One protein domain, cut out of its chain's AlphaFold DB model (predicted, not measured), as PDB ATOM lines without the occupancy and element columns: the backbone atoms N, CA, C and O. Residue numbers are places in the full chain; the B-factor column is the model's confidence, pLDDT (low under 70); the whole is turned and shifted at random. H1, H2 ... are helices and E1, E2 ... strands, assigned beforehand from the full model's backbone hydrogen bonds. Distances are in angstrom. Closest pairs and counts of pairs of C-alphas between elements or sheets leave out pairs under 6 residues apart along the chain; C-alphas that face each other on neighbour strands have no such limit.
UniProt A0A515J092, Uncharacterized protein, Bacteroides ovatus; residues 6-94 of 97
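This is residues 6 to 94 of the 97 residues of an uncharacterized protein of Bacteroides ovatus (UniProt A0A515J092). Two small lobes are joined through one strand: in the first, a three-stranded sheet, E2 E1 E3, has the helix H1 and the short helix H2 toward one end of it, and in the second the hairpin of E4 and E5 is followed by a long loop, residues 72 to 94. E3 of the first lobe runs on into E4 of the second with a turn of 64 degrees, and the longest axis goes from the helices at one end to the loop at the other. The printed part has 89 residues with two named helices and five named strands, in the order E1 E2 H1 H2 E3 E4 E5; both sheets are antiparallel, the class is mixed, helices and strands, and under half of the residues are in named elements. The whole is only just loose, close to compact, with a radius of gyration of the C-alphas of 14.7 A and spans of 44 by 30 by 27 A.

E1, residues 6 to 11, is the inner strand of the sheet, and the edge strands are E2, residues 16 to 19, and E3, residues 53 to 56. E1 and E2 form a hairpin, antiparallel at 147 degrees, with N 9 and O 18 at 2.7 A. E1 and E3 are antiparallel at 139 degrees, with N 54 and O 8 at 2.7 A. H1, residues 33 to 42, makes two layers with this sheet, that is, a helix on one face of it; the closest C-alphas of H1 and E3 are those of Val 33 and Ile 55, 6.6 A apart. H2, residues 47 to 51, only grazes the sheet. H1 and H2 only just touch, with 3 pairs of C-alphas within 8 A, the closest being those of Leu 40 and Gln 50 at 7.3 A. E2, H1 and H2, and E3 form a split strand-helix-strand unit, two strands of one sheet that are not neighbours, with helices between them along the chain and E1 between them in the sheet; its crossover is right-handed. E3 runs on into E4, residues 58 to 61, at 64 degrees across a break of 1 residue, and the two meet only through their link. E4 and E5, residues 68 to 71, form a hairpin, antiparallel at 155 degrees, with N 69 and O 60 at 2.7 A. The closest C-alphas of E3 and E5 are those of Leu 56 and Leu 71, 5.7 A apart. H1 and H2 are apart from both E4 and E5. In H1 every O i to N i+4 pair is within hydrogen-bond range; in H2 0 of 1 is, and 1 of 2 O i to N i+3 pairs.

E1 begins at C-alpha 6, (31.063, -27.128, 11.021), and is 15.8 A long to C-alpha 11. E2 follows with 9.9 A. H1 begins at C-alpha 33, (29.138, -33.580, 5.881), and is 14.2 A long; H2 is 6.6 A. E3 is 8.9 A long, E4 9.9 A and E5 10.0 A, ending at C-alpha 71, (22.022, -24.055, 11.562). In the last stretch, residues 86 to 87 pair with residues 92 to 93, antiparallel.

The two C-alphas farthest apart are those of Asp 44 and Leu 81, 44.6 A. The printed part, residues 6 to 94, has no cut. The link from E2 to H1, residues 20 to 32, is long. The mean pLDDT of the printed part of this model is 73.2, and residues 47 to 58, 72 to 86 and 92 to 94 are under 70.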
ATOM      1  N   VAL A   6      30.244 -27.135   9.799       81.56
ATOM      2  CA  VAL A   6      31.063 -27.128  11.021       81.56
ATOM      3  C   VAL A   6      30.676 -28.284  11.935       81.56
ATOM      4  O   VAL A   6      29.565 -28.815  11.865       81.56
ATOM      5  N   ILE A   7      31.597 -28.666  12.813       82.88
ATOM      6  CA  ILE A   7      31.366 -29.709  13.809       82.88
ATOM      7  C   ILE A   7      31.173 -29.038  15.164       82.88
ATOM      8  O   ILE A   7      32.076 -28.358  15.657       82.88
ATOM      9  N   GLY A   8      29.996 -29.239  15.753       81.62
ATOM     10  CA  GLY A   8      29.700 -28.873  17.133       81.62
ATOM     11  C   GLY A   8      29.393 -30.103  17.983       81.62
ATOM     12  O   GLY A   8      28.945 -31.120  17.470       81.62
ATOM     13  N   ARG A   9      29.592 -30.019  19.294       76.81
ATOM     14  CA  ARG A   9      29.185 -31.022  20.282       76.81
ATOM     15  C   ARG A   9      28.480 -30.316  21.425       76.81
ATOM     16  O   ARG A   9      28.959 -29.297  21.919       76.81
ATOM     17  N   TYR A  10      27.340 -30.845  21.857       71.56
ATOM     18  CA  TYR A  10      26.685 -30.306  23.043       71.56
ATOM     19  C   TYR A  10      27.409 -30.795  24.293       71.56
ATOM     20  O   TYR A  10      27.470 -31.997  24.555       71.56
ATOM     21  N   ASN A  11      27.968 -29.865  25.060       71.44
ATOM     22  CA  ASN A  11      28.553 -30.160  26.353       71.44
ATOM     23  C   ASN A  11      27.442 -30.139  27.410       71.44
ATOM     24  O   ASN A  11      26.849 -29.098  27.709       71.44
ATOM     25  N   THR A  12      27.152 -31.312  27.973       75.06
ATOM     26  CA  THR A  12      26.114 -31.500  28.992       75.06
ATOM     27  C   THR A  12      26.455 -30.840  30.323       75.06
ATOM     28  O   THR A  12      25.544 -30.444  31.044       75.06
ATOM     29  N   ASP A  13      27.741 -30.682  30.638       78.44
ATOM     30  CA  ASP A  13      28.198 -30.099  31.901       78.44
ATOM     31  C   ASP A  13      28.059 -28.574  31.894       78.44
ATOM     32  O   ASP A  13      27.682 -27.968  32.898       78.44
ATOM     33  N   SER A  14      28.331 -27.938  30.749       77.44
ATOM     34  CA  SER A  14      28.187 -26.487  30.574       77.44
ATOM     35  C   SER A  14      26.829 -26.072  29.997       77.44
ATOM     36  O   SER A  14      26.522 -24.877  29.967       77.44
ATOM     37  N   ASN A  15      26.007 -27.040  29.571       74.75
ATOM     38  CA  ASN A  15      24.731 -26.839  28.881       74.75
ATOM     39  C   ASN A  15      24.870 -25.881  27.682       74.75
ATOM     40  O   ASN A  15      24.069 -24.958  27.494       74.75
ATOM     41  N   ARG A  16      25.955 -26.053  26.918       71.69
ATOM     42  CA  ARG A  16      26.344 -25.198  25.792       71.69
ATOM     43  C   ARG A  16      26.857 -26.034  24.629       71.69
ATOM     44  O   ARG A  16      27.443 -27.095  24.814       71.69
ATOM     45  N   LEU A  17      26.647 -25.521  23.422       73.31
ATOM     46  CA  LEU A  17      27.206 -26.083  22.201       73.31
ATOM     47  C   LEU A  17      28.650 -25.591  22.036       73.31
ATOM     48  O   LEU A  17      28.899 -24.385  22.043       73.31
ATOM     49  N   GLU A  18      29.588 -26.523  21.917       81.00
ATOM     50  CA  GLU A  18      31.017 -26.271  21.717       81.00
ATOM     51  C   GLU A  18      31.406 -26.665  20.294       81.00
ATOM     52  O   GLU A  18      30.921 -27.670  19.782       81.00
ATOM     53  N   TYR A  19      32.268 -25.888  19.640       82.50
ATOM     54  CA  TYR A  19      32.640 -26.098  18.239       82.50
ATOM     55  C   TYR A  19      34.106 -26.468  18.101       82.50
ATOM     56  O   TYR A  19      34.943 -26.045  18.900       82.50
ATOM     57  N   LEU A  20      34.421 -27.215  17.047       84.81
ATOM     58  CA  LEU A  20      35.798 -27.521  16.706       84.81
ATOM     59  C   LEU A  20      36.505 -26.277  16.146       84.81
ATOM     60  O   LEU A  20      36.048 -25.662  15.176       84.81
ATOM     61  N   LEU A  21      37.640 -25.935  16.756       85.88
ATOM     62  CA  LEU A  21      38.476 -24.794  16.391       85.88
ATOM     63  C   LEU A  21      39.855 -25.263  15.905       85.88
ATOM     64  O   LEU A  21      40.364 -26.287  16.358       85.88
ATOM     65  N   ASP A  22      40.463 -24.501  14.999       84.38
ATOM     66  CA  ASP A  22      41.849 -24.671  14.572       84.38
ATOM     67  C   ASP A  22      42.842 -24.177  15.643       84.38
ATOM     68  O   ASP A  22      42.475 -23.608  16.674       84.38
ATOM     69  N   GLU A  23      44.137 -24.346  15.375       86.62
ATOM     70  CA  GLU A  23      45.234 -23.892  16.247       86.62
ATOM     71  C   GLU A  23      45.238 -22.372  16.525       86.62
ATOM     72  O   GLU A  23      45.912 -21.905  17.443       86.62
ATOM     73  N   LYS A  24      44.494 -21.585  15.738       87.94
ATOM     74  CA  LYS A  24      44.351 -20.127  15.867       87.94
ATOM     75  C   LYS A  24      43.033 -19.737  16.539       87.94
ATOM     76  O   LYS A  24      42.751 -18.543  16.644       87.94
ATOM     77  N   GLY A  25      42.238 -20.711  16.981       84.19
ATOM     78  CA  GLY A  25      40.936 -20.498  17.601       84.19
ATOM     79  C   GLY A  25      39.823 -20.141  16.613       84.19
ATOM     80  O   GLY A  25      38.822 -19.562  17.026       84.19
ATOM     81  N   LYS A  26      39.982 -20.433  15.317       83.06
ATOM     82  CA  LYS A  26      38.945 -20.215  14.296       83.06
ATOM     83  C   LYS A  26      38.160 -21.491  14.033       83.06
ATOM     84  O   LYS A  26      38.733 -22.571  14.073       83.06
ATOM     85  N   TYR A  27      36.878 -21.375  13.697       83.81
ATOM     86  CA  TYR A  27      36.065 -22.539  13.339       83.81
ATOM     87  C   TYR A  27      36.650 -23.295  12.151       83.81
ATOM     88  O   TYR A  27      37.037 -22.699  11.142       83.81
ATOM     89  N   ILE A  28      36.668 -24.620  12.266       84.38
ATOM     90  CA  ILE A  28      37.030 -25.487  11.150       84.38
ATOM     91  C   ILE A  28      35.800 -25.675  10.266       84.38
ATOM     92  O   ILE A  28      34.753 -26.134  10.724       84.38
ATOM     93  N   HIS A  29      35.945 -25.311   8.994       83.25
ATOM     94  CA  HIS A  29      34.906 -25.436   7.981       83.25
ATOM     95  C   HIS A  29      35.222 -26.577   7.015       83.25
ATOM     96  O   HIS A  29      36.351 -26.702   6.541       83.25
ATOM     97  N   PHE A  30      34.197 -27.343   6.660       83.44
ATOM     98  CA  PHE A  30      34.249 -28.427   5.682       83.44
ATOM     99  C   PHE A  30      33.327 -28.117   4.501       83.44
ATOM    100  O   PHE A  30      32.316 -27.427   4.658       83.44
ATOM    101  N   TYR A  31      33.637 -28.635   3.310       78.19
ATOM    102  CA  TYR A  31      32.774 -28.437   2.141       78.19
ATOM    103  C   TYR A  31      31.542 -29.341   2.166       78.19
ATOM    104  O   TYR A  31      30.553 -29.058   1.490       78.19
ATOM    105  N   SER A  32      31.586 -30.440   2.923       77.31
ATOM    106  CA  SER A  32      30.470 -31.373   3.048       77.31
ATOM    107  C   SER A  32      30.462 -32.101   4.391       77.31
ATOM    108  O   SER A  32      31.482 -32.205   5.071       77.31
ATOM    109  N   VAL A  33      29.304 -32.677   4.731       77.12
ATOM    110  CA  VAL A  33      29.138 -33.580   5.881       77.12
ATOM    111  C   VAL A  33      30.106 -34.762   5.796       77.12
ATOM    112  O   VAL A  33      30.689 -35.142   6.801       77.12
ATOM    113  N   GLY A  34      30.332 -35.309   4.595       81.75
ATOM    114  CA  GLY A  34      31.243 -36.440   4.403       81.75
ATOM    115  C   GLY A  34      32.701 -36.102   4.725       81.75
ATOM    116  O   GLY A  34      33.397 -36.918   5.322       81.75
ATOM    117  N   GLU A  35      33.155 -34.892   4.388       85.12
ATOM    118  CA  GLU A  35      34.490 -34.420   4.778       85.12
ATOM    119  C   GLU A  35      34.604 -34.211   6.289       85.12
ATOM    120  O   GLU A  35      35.600 -34.616   6.883       85.12
ATOM    121  N   ALA A  36      33.573 -33.632   6.912       82.69
ATOM    122  CA  ALA A  36      33.519 -33.451   8.359       82.69
ATOM    123  C   ALA A  36      33.562 -34.802   9.100       82.69
ATOM    124  O   ALA A  36      34.344 -34.972  10.032       82.69
ATOM    125  N   SER A  37      32.778 -35.791   8.658       82.12
ATOM    126  CA  SER A  37      32.792 -37.144   9.229       82.12
ATOM    127  C   SER A  37      34.149 -37.820   9.065       82.12
ATOM    128  O   SER A  37      34.675 -38.362  10.032       82.12
ATOM    129  N   LYS A  38      34.756 -37.734   7.875       85.88
ATOM    130  CA  LYS A  38      36.084 -38.305   7.635       85.88
ATOM    131  C   LYS A  38      37.148 -37.671   8.533       85.88
ATOM    132  O   LYS A  38      37.985 -38.379   9.075       85.88
ATOM    133  N   TYR A  39      37.091 -36.355   8.735       87.69
ATOM    134  CA  TYR A  39      37.992 -35.676   9.662       87.69
ATOM    135  C   TYR A  39      37.869 -36.233  11.088       87.69
ATOM    136  O   TYR A  39      38.884 -36.424  11.750       87.69
ATOM    137  N   LEU A  40      36.652 -36.513  11.566       84.44
ATOM    138  CA  LEU A  40      36.441 -37.118  12.888       84.44
ATOM    139  C   LEU A  40      37.031 -38.530  12.973       84.44
ATOM    140  O   LEU A  40      37.693 -38.845  13.959       84.44
ATOM    141  N   GLU A  41      36.832 -39.348  11.938       83.88
ATOM    142  CA  GLU A  41      37.419 -40.693  11.844       83.88
ATOM    143  C   GLU A  41      38.953 -40.649  11.858       83.88
ATOM    144  O   GLU A  41      39.580 -41.396  12.607       83.88
ATOM    145  N   ASP A  42      39.552 -39.736  11.087       87.12
ATOM    146  CA  ASP A  42      41.006 -39.549  11.005       87.12
ATOM    147  C   ASP A  42      41.615 -39.021  12.327       87.12
ATOM    148  O   ASP A  42      42.823 -39.131  12.530       87.12
ATOM    149  N   ASN A  43      40.797 -38.458  13.230       84.12
ATOM    150  CA  ASN A  43      41.198 -37.953  14.552       84.12
ATOM    151  C   ASN A  43      40.767 -38.879  15.710       84.12
ATOM    152  O   ASN A  43      40.614 -38.418  16.842       84.12
ATOM    153  N   ASP A  44      40.556 -40.170  15.433       79.31
ATOM    154  CA  ASP A  44      40.207 -41.207  16.419       79.31
ATOM    155  C   ASP A  44      38.897 -40.946  17.196       79.31
ATOM    156  O   ASP A  44      38.662 -41.540  18.252       79.31
ATOM    157  N   ILE A  45      37.996 -40.101  16.678       75.81
ATOM    158  CA  ILE A  45      36.669 -39.908  17.272       75.81
ATOM    159  C   ILE A  45      35.759 -41.043  16.801       75.81
ATOM    160  O   ILE A  45      35.428 -41.168  15.615       75.81
ATOM    161  N   SER A  46      35.339 -41.882  17.752       70.44
ATOM    162  CA  SER A  46      34.552 -43.082  17.472       70.44
ATOM    163  C   SER A  46      33.210 -42.745  16.820       70.44
ATOM    164  O   SER A  46      32.600 -41.716  17.099       70.44
ATOM    165  N   THR A  47      32.664 -43.653  16.008       65.00
ATOM    166  CA  THR A  47      31.334 -43.480  15.387       65.00
ATOM    167  C   THR A  47      30.215 -43.283  16.417       65.00
ATOM    168  O   THR A  47      29.175 -42.717  16.092       65.00
ATOM    169  N   SER A  48      30.402 -43.747  17.658       65.50
ATOM    170  CA  SER A  48      29.520 -43.439  18.788       65.50
ATOM    171  C   SER A  48      29.620 -41.981  19.226       65.50
ATOM    172  O   SER A  48      28.588 -41.339  19.365       65.50
ATOM    173  N   GLU A  49      30.829 -41.439  19.373       63.41
ATOM    174  CA  GLU A  49      31.052 -40.031  19.737       63.41
ATOM    175  C   GLU A  49      30.669 -39.073  18.604       63.41
ATOM    176  O   GLU A  49      30.241 -37.949  18.853       63.41
ATOM    177  N   GLN A  50      30.737 -39.530  17.351       65.12
ATOM    178  CA  GLN A  50      30.214 -38.783  16.208       65.12
ATOM    179  C   GLN A  50      28.697 -38.578  16.286       65.12
ATOM    180  O   GLN A  50      28.211 -37.560  15.808       65.12
ATOM    181  N   LYS A  51      27.939 -39.501  16.901       63.66
ATOM    182  CA  LYS A  51      26.486 -39.316  17.101       63.66
ATOM    183  C   LYS A  51      26.169 -38.207  18.099       63.66
ATOM    184  O   LYS A  51      25.095 -37.622  18.014       63.66
ATOM    185  N   ASP A  52      27.098 -37.930  19.008       62.41
ATOM    186  CA  ASP A  52      26.997 -36.833  19.971       62.41
ATOM    187  C   ASP A  52      27.495 -35.501  19.380       62.41
ATOM    188  O   ASP A  52      27.363 -34.441  20.002       62.41
ATOM    189  N   CYS A  53      28.059 -35.540  18.167       65.56
ATOM    190  CA  CYS A  53      28.423 -34.365  17.394       65.56
ATOM    191  C   CYS A  53      27.264 -33.954  16.474       65.56
ATOM    192  O   CYS A  53      26.714 -34.745  15.711       65.56
ATOM    193  N   TYR A  54      26.929 -32.671  16.500       68.19
ATOM    194  CA  TYR A  54      26.053 -32.033  15.535       68.19
ATOM    195  C   TYR A  54      26.900 -31.593  14.343       68.19
ATOM    196  O   TYR A  54      27.720 -30.677  14.449       68.19
ATOM    197  N   ILE A  55      26.704 -32.245  13.197       65.56
ATOM    198  CA  ILE A  55      27.265 -31.776  11.930       65.56
ATOM    199  C   ILE A  55      26.320 -30.703  11.393       65.56
ATOM    200  O   ILE A  55      25.335 -31.003  10.721       65.56
ATOM    201  N   LEU A  56      26.603 -29.451  11.744       68.81
ATOM    202  CA  LEU A  56      25.770 -28.316  11.372       68.81
ATOM    203  C   LEU A  56      26.163 -27.880   9.973       68.81
ATOM    204  O   LEU A  56      27.306 -27.492   9.714       68.81
ATOM    205  N   GLN A  57      25.208 -27.978   9.056       64.31
ATOM    206  CA  GLN A  57      25.481 -27.762   7.643       64.31
ATOM    207  C   GLN A  57      25.791 -26.297   7.322       64.31
ATOM    208  O   GLN A  57      26.467 -26.033   6.329       64.31
ATOM    209  N   TYR A  58      25.333 -25.360   8.157       68.62
ATOM    210  CA  TYR A  58      25.450 -23.939   7.872       68.62
ATOM    211  C   TYR A  58      26.003 -23.140   9.052       68.62
ATOM    212  O   TYR A  58      25.333 -22.992  10.068       68.62
ATOM    213  N   HIS A  59      27.194 -22.559   8.887       75.12
ATOM    214  CA  HIS A  59      27.681 -21.445   9.708       75.12
ATOM    215  C   HIS A  59      27.486 -20.123   8.944       75.12
ATOM    216  O   HIS A  59      28.071 -19.926   7.878       75.12
ATOM    217  N   THR A  60      26.656 -19.225   9.474       70.69
ATOM    218  CA  THR A  60      26.396 -17.881   8.932       70.69
ATOM    219  C   THR A  60      26.509 -16.824  10.029       70.69
ATOM    220  O   THR A  60      26.596 -17.157  11.207       70.69
ATOM    221  N   PHE A  61      26.517 -15.543   9.676       72.81
ATOM    222  CA  PHE A  61      26.587 -14.452  10.646       72.81
ATOM    223  C   PHE A  61      25.709 -13.272  10.235       72.81
ATOM    224  O   PHE A  61      25.402 -13.060   9.062       72.81
ATOM    225  N   CYS A  62      25.303 -12.472  11.219       74.19
ATOM    226  CA  CYS A  62      24.550 -11.253  10.975       74.19
ATOM    227  C   CYS A  62      25.421 -10.189  10.335       74.19
ATOM    228  O   CYS A  62      26.397  -9.744  10.928       74.19
ATOM    229  N   LEU A  63      24.997  -9.696   9.174       72.19
ATOM    230  CA  LEU A  63      25.663  -8.581   8.507       72.19
ATOM    231  C   LEU A  63      25.561  -7.268   9.300       72.19
ATOM    232  O   LEU A  63      26.396  -6.390   9.119       72.19
ATOM    233  N   ASN A  64      24.560  -7.134  10.178       77.19
ATOM    234  CA  ASN A  64      24.346  -5.924  10.972       77.19
ATOM    235  C   ASN A  64      25.077  -5.960  12.326       77.19
ATOM    236  O   ASN A  64      25.780  -5.016  12.668       77.19
ATOM    237  N   CYS A  65      24.929  -7.039  13.106       81.94
ATOM    238  CA  CYS A  65      25.502  -7.126  14.458       81.94
ATOM    239  C   CYS A  65      26.694  -8.088  14.588       81.94
ATOM    240  O   CYS A  65      27.294  -8.168  15.655       81.94
ATOM    241  N   GLY A  66      27.031  -8.838  13.536       76.25
ATOM    242  CA  GLY A  66      28.138  -9.799  13.537       76.25
ATOM    243  C   GLY A  66      27.876 -11.092  14.310       76.25
ATOM    244  O   GLY A  66      28.768 -11.930  14.381       76.25
ATOM    245  N   LYS A  67      26.683 -11.284  14.892       78.06
ATOM    246  CA  LYS A  67      26.365 -12.509  15.639       78.06
ATOM    247  C   LYS A  67      26.398 -13.729  14.726       78.06
ATOM    248  O   LYS A  67      25.771 -13.713  13.670       78.06
ATOM    249  N   GLU A  68      27.091 -14.771  15.163       77.25
ATOM    250  CA  GLU A  68      27.221 -16.044  14.454       77.25
ATOM    251  C   GLU A  68      26.022 -16.963  14.720       77.25
ATOM    252  O   GLU A  68      25.426 -16.958  15.802       77.25
ATOM    253  N   TYR A  69      25.673 -17.751  13.708       73.25
ATOM    254  CA  TYR A  69      24.552 -18.678  13.675       73.25
ATOM    255  C   TYR A  69      25.008 -19.997  13.072       73.25
ATOM    256  O   TYR A  69      25.611 -20.030  12.001       73.25
ATOM    257  N   PHE A  70      24.651 -21.085  13.740       75.56
ATOM    258  CA  PHE A  70      24.984 -22.437  13.326       75.56
ATOM    259  C   PHE A  70      23.681 -23.215  13.182       75.56
ATOM    260  O   PHE A  70      22.946 -23.373  14.155       75.56
ATOM    261  N   LEU A  71      23.355 -23.610  11.956       70.50
ATOM    262  CA  LEU A  71      22.022 -24.055  11.562       70.50
ATOM    263  C   LEU A  71      22.106 -25.423  10.876       70.50
ATOM    264  O   LEU A  71      22.992 -25.655  10.044       70.50
ATOM    265  N   ASN A  72      21.149 -26.306  11.162       66.50
ATOM    266  CA  ASN A  72      20.857 -27.432  10.277       66.50
ATOM    267  C   ASN A  72      19.883 -27.017   9.166       66.50
ATOM    268  O   ASN A  72      19.110 -26.076   9.341       66.50
ATOM    269  N   PRO A  73      19.822 -27.760   8.046       56.88
ATOM    270  CA  PRO A  73      18.813 -27.533   7.009       56.88
ATOM    271  C   PRO A  73      17.375 -27.689   7.515       56.88
ATOM    272  O   PRO A  73      16.463 -27.092   6.953       56.88
ATOM    273  N   SER A  74      17.166 -28.507   8.552       58.22
ATOM    274  CA  SER A  74      15.873 -28.692   9.219       58.22
ATOM    275  C   SER A  74      15.515 -27.551  10.168       58.22
ATOM    276  O   SER A  74      14.344 -27.386  10.499       58.22
ATOM    277  N   ASP A  75      16.502 -26.759  10.590       58.84
ATOM    278  CA  ASP A  75      16.336 -25.658  11.536       58.84
ATOM    279  C   ASP A  75      15.982 -24.366  10.796       58.84
ATOM    280  O   ASP A  75      16.486 -23.296  11.124       58.84
ATOM    281  N   THR A  76      15.134 -24.430   9.765       54.84
ATOM    282  CA  THR A  76      14.567 -23.219   9.169       54.84
ATOM    283  C   THR A  76      13.784 -22.478  10.250       54.84
ATOM    284  O   THR A  76      12.618 -22.778  10.504       54.84
ATOM    285  N   PHE A  77      14.446 -21.537  10.923       56.88
ATOM    286  CA  PHE A  77      13.846 -20.642  11.895       56.88
ATOM    287  C   PHE A  77      12.933 -19.701  11.129       56.88
ATOM    288  O   PHE A  77      13.392 -18.772  10.465       56.88
ATOM    289  N   VAL A  78      11.644 -19.999  11.190       57.59
ATOM    290  CA  VAL A  78      10.571 -19.115  10.763       57.59
ATOM    291  C   VAL A  78       9.997 -18.518  12.042       57.59
ATOM    292  O   VAL A  78       9.618 -19.269  12.941       57.59
ATOM    293  N   ASP A  79       9.993 -17.193  12.178       57.12
ATOM    294  CA  ASP A  79       9.297 -16.569  13.309       57.12
ATOM    295  C   ASP A  79       7.776 -16.629  13.174       57.12
ATOM    296  O   ASP A  79       7.224 -17.097  12.177       57.12
ATOM    297  N   GLU A  80       7.083 -16.097  14.182       56.38
ATOM    298  CA  GLU A  80       5.626 -15.941  14.181       56.38
ATOM    299  C   GLU A  80       5.100 -15.146  12.970       56.38
ATOM    300  O   GLU A  80       3.926 -15.263  12.623       56.38
ATOM    301  N   LEU A  81       5.958 -14.361  12.305       58.78
ATOM    302  CA  LEU A  81       5.631 -13.541  11.139       58.78
ATOM    303  C   LEU A  81       5.960 -14.223   9.803       58.78
ATOM    304  O   LEU A  81       5.754 -13.622   8.748       58.78
ATOM    305  N   GLY A  82       6.453 -15.462   9.809       58.56
ATOM    306  CA  GLY A  82       6.801 -16.165   8.577       58.56
ATOM    307  C   GLY A  82       8.175 -15.791   8.006       58.56
ATOM    308  O   GLY A  82       8.490 -16.196   6.885       58.56
ATOM    309  N   ARG A  83       9.004 -15.027   8.731       57.75
ATOM    310  CA  ARG A  83      10.343 -14.628   8.278       57.75
ATOM    311  C   ARG A  83      11.318 -15.774   8.518       57.75
ATOM    312  O   ARG A  83      11.688 -16.061   9.653       57.75
ATOM    313  N   GLY A  84      11.733 -16.428   7.436       57.66
ATOM    314  CA  GLY A  84      12.886 -17.322   7.445       57.66
ATOM    315  C   GLY A  84      14.182 -16.511   7.479       57.66
ATOM    316  O   GLY A  84      14.297 -15.545   6.732       57.66
ATOM    317  N   TYR A  85      15.155 -16.922   8.296       62.12
ATOM    318  CA  TYR A  85      16.509 -16.345   8.333       62.12
ATOM    319  C   TYR A  85      16.558 -14.869   8.781       62.12
ATOM    320  O   TYR A  85      16.885 -13.972   8.005       62.12
ATOM    321  N   TYR A  86      16.316 -14.608  10.069       66.12
ATOM    322  CA  TYR A  86      16.491 -13.281  10.674       66.12
ATOM    323  C   TYR A  86      17.307 -13.341  11.973       66.12
ATOM    324  O   TYR A  86      17.307 -14.329  12.711       66.12
ATOM    325  N   CYS A  87      18.046 -12.270  12.243       74.81
ATOM    326  CA  CYS A  87      18.849 -12.119  13.442       74.81
ATOM    327  C   CYS A  87      17.958 -11.768  14.629       74.81
ATOM    328  O   CYS A  87      17.487 -10.641  14.730       74.81
ATOM    329  N   ILE A  88      17.799 -12.699  15.570       72.62
ATOM    330  CA  ILE A  88      16.996 -12.492  16.790       72.62
ATOM    331  C   ILE A  88      17.462 -11.324  17.680       72.62
ATOM    332  O   ILE A  88      16.694 -10.853  18.507       72.62
ATOM    333  N   GLU A  89      18.707 -10.855  17.541       75.81
ATOM    334  CA  GLU A  89      19.239  -9.769  18.381       75.81
ATOM    335  C   GLU A  89      18.945  -8.380  17.823       75.81
ATOM    336  O   GLU A  89      18.800  -7.425  18.580       75.81
ATOM    337  N   CYS A  90      18.912  -8.241  16.496       77.62
ATOM    338  CA  CYS A  90      18.756  -6.938  15.847       77.62
ATOM    339  C   CYS A  90      17.608  -6.898  14.832       77.62
ATOM    340  O   CYS A  90      17.529  -5.951  14.057       77.62
ATOM    341  N   ASP A  91      16.780  -7.944  14.807       70.38
ATOM    342  CA  ASP A  91      15.615  -8.142  13.938       70.38
ATOM    343  C   ASP A  91      15.887  -7.908  12.438       70.38
ATOM    344  O   ASP A  91      15.008  -7.525  11.667       70.38
ATOM    345  N   SER A  92      17.134  -8.132  12.009       66.81
ATOM    346  CA  SER A  92      17.570  -7.943  10.621       66.81
ATOM    347  C   SER A  92      17.549  -9.274   9.879       66.81
ATOM    348  O   SER A  92      18.144 -10.242  10.348       66.81
ATOM    349  N   SER A  93      16.925  -9.322   8.704       60.03
ATOM    350  CA  SER A  93      16.984 -10.470   7.791       60.03
ATOM    351  C   SER A  93      18.424 -10.737   7.328       60.03
ATOM    352  O   SER A  93      19.162  -9.787   7.049       60.03
ATOM    353  N   PHE A  94      18.830 -12.006   7.252       56.38
ATOM    354  CA  PHE A  94      20.058 -12.398   6.557       56.38
ATOM    355  C   PHE A  94      19.752 -12.578   5.069       56.38
ATOM    356  O   PHE A  94      18.700 -13.109   4.717       56.38
TER     357      PHE A  94